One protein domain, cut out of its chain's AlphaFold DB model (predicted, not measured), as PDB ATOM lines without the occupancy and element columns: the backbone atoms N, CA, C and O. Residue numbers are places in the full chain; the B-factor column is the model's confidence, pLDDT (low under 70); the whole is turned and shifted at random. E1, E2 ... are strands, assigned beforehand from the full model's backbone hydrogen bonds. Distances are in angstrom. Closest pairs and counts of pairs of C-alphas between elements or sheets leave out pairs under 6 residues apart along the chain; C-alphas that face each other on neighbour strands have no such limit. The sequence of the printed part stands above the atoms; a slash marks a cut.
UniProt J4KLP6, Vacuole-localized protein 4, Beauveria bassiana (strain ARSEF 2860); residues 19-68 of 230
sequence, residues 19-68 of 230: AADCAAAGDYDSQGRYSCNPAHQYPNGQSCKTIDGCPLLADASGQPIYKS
ATOM      1  N   ALA A  19     152.102 184.157 161.726       54.29
ATOM      2  CA  ALA A  19     151.468 183.297 160.725       54.29
ATOM      3  C   ALA A  19     150.515 182.244 161.349       54.29
ATOM      4  O   ALA A  19     150.145 181.276 160.696       54.29
ATOM      5  N   ALA A  20     150.164 182.402 162.630       57.65
ATOM      6  CA  ALA A  20     149.439 181.463 163.463       57.65
ATOM      7  C   ALA A  20     147.955 181.348 163.097       57.65
ATOM      8  O   ALA A  20     147.375 180.307 163.374       57.65
ATOM      9  N   ASP A  21     147.364 182.351 162.440       78.42
ATOM     10  CA  ASP A  21     145.957 182.286 162.012       78.42
ATOM     11  C   ASP A  21     145.785 181.935 160.527       78.42
ATOM     12  O   ASP A  21     144.662 181.845 160.028       78.42
ATOM     13  N   CYS A  22     146.881 181.717 159.796       87.11
ATOM     14  CA  CYS A  22     146.782 181.300 158.405       87.11
ATOM     15  C   CYS A  22     146.361 179.831 158.329       87.11
ATOM     16  O   CYS A  22     146.960 178.970 158.976       87.11
ATOM     17  N   ALA A  23     145.368 179.525 157.490       90.18
ATOM     18  CA  ALA A  23     145.051 178.138 157.175       90.18
ATOM     19  C   ALA A  23     146.247 177.453 156.497       90.18
ATOM     20  O   ALA A  23     147.028 178.101 155.788       90.18
ATOM     21  N   ALA A  24     146.383 176.143 156.704       90.38
ATOM     22  CA  ALA A  24     147.424 175.344 156.069       90.38
ATOM     23  C   ALA A  24     147.320 175.414 154.535       90.38
ATOM     24  O   ALA A  24     146.242 175.593 153.973       90.38
ATOM     25  N   ALA A  25     148.448 175.268 153.836       90.77
ATOM     26  CA  ALA A  25     148.438 175.213 152.378       90.77
ATOM     27  C   ALA A  25     147.542 174.060 151.893       90.77
ATOM     28  O   ALA A  25     147.728 172.918 152.311       90.77
ATOM     29  N   GLY A  26     146.605 174.357 150.991       90.19
ATOM     30  CA  GLY A  26     145.604 173.397 150.528       90.19
ATOM     31  C   GLY A  26     144.227 173.532 151.187       90.19
ATOM     32  O   GLY A  26     143.277 172.931 150.685       90.19
ATOM     33  N   ASP A  27     144.107 174.338 152.244       93.64
ATOM     34  CA  ASP A  27     142.861 174.619 152.962       93.64
ATOM     35  C   ASP A  27     142.327 176.033 152.687       93.64
ATOM     36  O   ASP A  27     142.955 176.842 152.004       93.64
ATOM     37  N   TYR A  28     141.140 176.329 153.220       90.63
ATOM     38  CA  TYR A  28     140.553 177.667 153.197       90.63
ATOM     39  C   TYR A  28     140.622 178.313 154.581       90.63
ATOM     40  O   TYR A  28     140.362 177.651 155.586       90.63
ATOM     41  N   ASP A  29     140.933 179.608 154.634       89.96
ATOM     42  CA  ASP A  29     140.889 180.383 155.876       89.96
ATOM     43  C   ASP A  29     139.451 180.705 156.327       89.96
ATOM     44  O   ASP A  29     138.462 180.360 155.672       89.96
ATOM     45  N   SER A  30     139.320 181.388 157.466       89.15
ATOM     46  CA  SER A  30     138.025 181.795 158.029       89.15
ATOM     47  C   SER A  30     137.237 182.769 157.141       89.15
ATOM     48  O   SER A  30     136.022 182.884 157.289       89.15
ATOM     49  N   GLN A  31     137.902 183.439 156.197       88.91
ATOM     50  CA  GLN A  31     137.294 184.306 155.184       88.91
ATOM     51  C   GLN A  31     136.994 183.545 153.880       88.91
ATOM     52  O   GLN A  31     136.535 184.140 152.905       88.91
ATOM     53  N   GLY A  32     137.242 182.232 153.853       90.14
ATOM     54  CA  GLY A  32     137.032 181.368 152.704       90.14
ATOM     55  C   GLY A  32     138.082 181.531 151.610       90.14
ATOM     56  O   GLY A  32     137.801 181.145 150.483       90.14
ATOM     57  N   ARG A  33     139.261 182.096 151.880       93.37
ATOM     58  CA  ARG A  33     140.340 182.261 150.889       93.37
ATOM     59  C   ARG A  33     141.249 181.042 150.887       93.37
ATOM     60  O   ARG A  33     141.550 180.504 151.947       93.37
ATOM     61  N   TYR A  34     141.677 180.599 149.712       94.76
ATOM     62  CA  TYR A  34     142.480 179.390 149.563       94.76
ATOM     63  C   TYR A  34     143.947 179.644 149.924       94.76
ATOM     64  O   TYR A  34     144.630 180.420 149.254       94.76
ATOM     65  N   SER A  35     144.441 178.967 150.955       94.49
ATOM     66  CA  SER A  35     145.836 179.016 151.382       94.49
ATOM     67  C   SER A  35     146.744 178.247 150.428       94.49
ATOM     68  O   SER A  35     146.457 177.125 150.007       94.49
ATOM     69  N   CYS A  36     147.892 178.836 150.114       95.30
ATOM     70  CA  CYS A  36     148.870 178.290 149.181       95.30
ATOM     71  C   CYS A  36     150.221 178.022 149.847       95.30
ATOM     72  O   CYS A  36     150.530 178.518 150.926       95.30
ATOM     73  N   ASN A  37     151.049 177.228 149.171       94.47
ATOM     74  CA  ASN A  37     152.447 177.025 149.502       94.47
ATOM     75  C   ASN A  37     153.303 177.960 148.626       94.47
ATOM     76  O   ASN A  37     153.359 177.746 147.412       94.47
ATOM     77  N   PRO A  38     154.011 178.954 149.199       93.41
ATOM     78  CA  PRO A  38     154.870 179.869 148.441       93.41
ATOM     79  C   PRO A  38     155.980 179.183 147.638       93.41
ATOM     80  O   PRO A  38     156.478 179.755 146.674       93.41
ATOM     81  N   ALA A  39     156.368 177.961 148.017       93.31
ATOM     82  CA  ALA A  39     157.369 177.181 147.295       93.31
ATOM     83  C   ALA A  39     156.827 176.522 146.010       93.31
ATOM     84  O   ALA A  39     157.607 175.956 145.247       93.31
ATOM     85  N   HIS A  40     155.511 176.548 145.771       92.49
ATOM     86  CA  HIS A  40     154.887 175.918 144.609       92.49
ATOM     87  C   HIS A  40     154.578 176.930 143.501       92.49
ATOM     88  O   HIS A  40     154.126 178.049 143.743       92.49
ATOM     89  N   GLN A  41     154.771 176.494 142.258       93.34
ATOM     90  CA  GLN A  41     154.253 177.177 141.074       93.34
ATOM     91  C   GLN A  41     152.828 176.694 140.795       93.34
ATOM     92  O   GLN A  41     152.544 175.499 140.890       93.34
ATOM     93  N   TYR A  42     151.941 177.619 140.434       90.50
ATOM     94  CA  TYR A  42     150.528 177.332 140.210       90.50
ATOM     95  C   TYR A  42     150.155 177.506 138.731       90.50
ATOM     96  O   TYR A  42     150.663 178.412 138.066       90.50
ATOM     97  N   PRO A  43     149.280 176.643 138.184       90.29
ATOM     98  CA  PRO A  43     148.854 176.735 136.792       90.29
ATOM     99  C   PRO A  43     147.838 177.869 136.573       90.29
ATOM    100  O   PRO A  43     147.273 178.425 137.516       90.29
ATOM    101  N   ASN A  44     147.540 178.166 135.304       87.62
ATOM    102  CA  ASN A  44     146.494 179.112 134.878       87.62
ATOM    103  C   ASN A  44     146.726 180.571 135.317       87.62
ATOM    104  O   ASN A  44     145.776 181.295 135.603       87.62
ATOM    105  N   GLY A  45     147.991 181.000 135.393       89.39
ATOM    106  CA  GLY A  45     148.357 182.365 135.794       89.39
ATOM    107  C   GLY A  45     148.161 182.655 137.284       89.39
ATOM    108  O   GLY A  45     148.306 183.799 137.705       89.39
ATOM    109  N   GLN A  46     147.843 181.633 138.080       92.99
ATOM    110  CA  GLN A  46     147.709 181.777 139.519       92.99
ATOM    111  C   GLN A  46     149.084 181.926 140.175       92.99
ATOM    112  O   GLN A  46     150.089 181.395 139.700       92.99
ATOM    113  N   SER A  47     149.132 182.639 141.294       95.20
ATOM    114  CA  SER A  47     150.362 182.827 142.063       95.20
ATOM    115  C   SER A  47     150.072 182.843 143.556       95.20
ATOM    116  O   SER A  47     149.030 183.325 143.990       95.20
ATOM    117  N   CYS A  48     150.995 182.302 144.347       96.31
ATOM    118  CA  CYS A  48     150.901 182.363 145.798       96.31
ATOM    119  C   CYS A  48     151.399 183.728 146.276       96.31
ATOM    120  O   CYS A  48     152.569 184.060 146.074       96.31
ATOM    121  N   LYS A  49     150.514 184.534 146.870       94.29
ATOM    122  CA  LYS A  49     150.826 185.890 147.335       94.29
ATOM    123  C   LYS A  49     150.550 186.020 148.822       94.29
ATOM    124  O   LYS A  49     149.605 185.437 149.340       94.29
ATOM    125  N   THR A  50     151.352 186.826 149.504       93.82
ATOM    126  CA  THR A  50     151.063 187.207 150.887       93.82
ATOM    127  C   THR A  50     149.974 188.277 150.889       93.82
ATOM    128  O   THR A  50     150.210 189.397 150.440       93.82
ATOM    129  N   ILE A  51     148.790 187.928 151.383       92.31
ATOM    130  CA  ILE A  51     147.630 188.813 151.525       92.31
ATOM    131  C   ILE A  51     147.221 188.771 152.995       92.31
ATOM    132  O   ILE A  51     147.079 187.692 153.561       92.31
ATOM    133  N   ASP A  52     147.102 189.938 153.630       89.93
ATOM    134  CA  ASP A  52     146.833 190.066 155.074       89.93
ATOM    135  C   ASP A  52     147.788 189.240 155.959       89.93
ATOM    136  O   ASP A  52     147.410 188.705 156.996       89.93
ATOM    137  N   GLY A  53     149.049 189.106 155.534       90.90
ATOM    138  CA  GLY A  53     150.068 188.322 156.240       90.90
ATOM    139  C   GLY A  53     150.025 186.811 155.981       90.90
ATOM    140  O   GLY A  53     150.951 186.118 156.398       90.90
ATOM    141  N   CYS A  54     149.033 186.300 155.242       93.28
ATOM    142  CA  CYS A  54     148.890 184.876 154.937       93.28
ATOM    143  C   CYS A  54     149.221 184.536 153.478       93.28
ATOM    144  O   CYS A  54     148.907 185.316 152.576       93.28
ATOM    145  N   PRO A  55     149.849 183.376 153.208       94.87
ATOM    146  CA  PRO A  55     150.080 182.911 151.848       94.87
ATOM    147  C   PRO A  55     148.766 182.409 151.234       94.87
ATOM    148  O   PRO A  55     148.295 181.320 151.558       94.87
ATOM    149  N   LEU A  56     148.182 183.196 150.330       95.95
ATOM    150  CA  LEU A  56     146.912 182.911 149.663       95.95
ATOM    151  C   LEU A  56     147.093 182.768 148.149       95.95
ATOM    152  O   LEU A  56     147.851 183.511 147.514       95.95
ATOM    153  N   LEU A  57     146.412 181.783 147.563       96.02
ATOM    154  CA  LEU A  57     146.404 181.587 146.122       96.02
ATOM    155  C   LEU A  57     145.619 182.727 145.496       96.02
ATOM    156  O   LEU A  57     144.464 182.949 145.851       96.02
ATOM    157  N   ALA A  58     146.248 183.435 144.571       94.58
ATOM    158  CA  ALA A  58     145.643 184.531 143.844       94.58
ATOM    159  C   ALA A  58     145.513 184.191 142.357       94.58
ATOM    160  O   ALA A  58     146.366 183.495 141.799       94.58
ATOM    161  N   ASP A  59     144.465 184.703 141.717       93.62
ATOM    162  CA  ASP A  59     144.293 184.651 140.268       93.62
ATOM    163  C   ASP A  59     145.317 185.536 139.527       93.62
ATOM    164  O   ASP A  59     146.174 186.194 140.128       93.62
ATOM    165  N   ALA A  60     145.226 185.569 138.196       91.43
ATOM    166  CA  ALA A  60     146.110 186.380 137.357       91.43
ATOM    167  C   ALA A  60     145.994 187.897 137.622       91.43
ATOM    168  O   ALA A  60     146.941 188.637 137.351       91.43
ATOM    169  N   SER A  61     144.871 188.360 138.178       91.39
ATOM    170  CA  SER A  61     144.651 189.758 138.578       91.39
ATOM    171  C   SER A  61     145.197 190.053 139.980       91.39
ATOM    172  O   SER A  61     145.253 191.209 140.396       91.39
ATOM    173  N   GLY A  62     145.636 189.025 140.713       91.14
ATOM    174  CA  GLY A  62     146.108 189.136 142.086       91.14
ATOM    175  C   GLY A  62     145.003 189.063 143.140       91.14
ATOM    176  O   GLY A  62     145.302 189.313 144.306       91.14
ATOM    177  N   GLN A  63     143.768 188.710 142.770       92.10
ATOM    178  CA  GLN A  63     142.672 188.538 143.722       92.10
ATOM    179  C   GLN A  63     142.750 187.143 144.365       92.10
ATOM    180  O   GLN A  63     142.949 186.168 143.639       92.10
ATOM    181  N   PRO A  64     142.581 187.003 145.694       92.63
ATOM    182  CA  PRO A  64     142.553 185.695 146.336       92.63
ATOM    183  C   PRO A  64     141.431 184.816 145.777       92.63
ATOM    184  O   PRO A  64     140.321 185.281 145.517       92.63
ATOM    185  N   ILE A  65     141.728 183.530 145.616       90.36
ATOM    186  CA  ILE A  65     140.761 182.508 145.237       90.36
ATOM    187  C   ILE A  65     139.895 182.193 146.452       90.36
ATOM    188  O   ILE A  65     140.411 181.850 147.516       90.36
ATOM    189  N   TYR A  66     138.577 182.287 146.289       87.36
ATOM    190  CA  TYR A  66     137.617 181.990 147.346       87.36
ATOM    191  C   TYR A  66     137.018 180.597 147.181       87.36
ATOM    192  O   TYR A  66     136.862 180.085 146.070       87.36
ATOM    193  N   LYS A  67     136.630 180.001 148.306       85.30
ATOM    194  CA  LYS A  67     135.803 178.806 148.355       85.30
ATOM    195  C   LYS A  67     134.527 179.093 147.584       85.30
ATOM    196  O   LYS A  67     133.793 180.025 147.910       85.30
ATOM    197  N   SER A  68     134.267 178.280 146.568       83.05
ATOM    198  CA  SER A  68     133.012 178.365 145.835       83.05
ATOM    199  C   SER A  68     131.843 178.145 146.799       83.05
ATOM    200  O   SER A  68     131.805 177.142 147.513       83.05
TER     201      SER A  68
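This is residues 19 to 68 of the 230 residues of the protein "Vacuole-localized protein 4" of Beauveria bassiana (strain ARSEF 2860) (UniProt J4KLP6). With little regular structure, this is a small body of loops built round one short two-stranded hairpin, E1 and E2; the long stretch of residues 19 to 46 winds in wide loops along one side of it, and residues 59 to 68 loop back past E2. The printed part has 50 residues, with no named helix and two named strands, E1 then E2, in one antiparallel sheet of order E1 - E2. The class is all strand, though the named elements hold only 10 residues. The whole is compact, with a radius of gyration of the C-alphas of 9.6 A, and rounded, spanning 27 by 24 by 17 A.

E1, residues 47 to 51, and E2, residues 54 to 58, are antiparallel neighbours and form a hairpin, their directions at 138 degrees. C-alphas 48 and 57 face each other at 4.6 A. N 49 and O 56 are within hydrogen-bond range at 2.9 A, as are N 58 and O 47 at 2.8 A.

E1 begins at C-alpha 47 (150.362, 182.827, 142.063) and is 11.5 A long. E2 ends at C-alpha 58 (145.643, 184.531, 143.844) and is 11.6 A long.

The farthest C-alphas, of Ala 20 and Asn 44, are 28.8 A apart. The printed part has no cut, and the link from E1 to E2 is tight. Mean pLDDT of the printed part is 90.1; residues 19 to 20 are under 70.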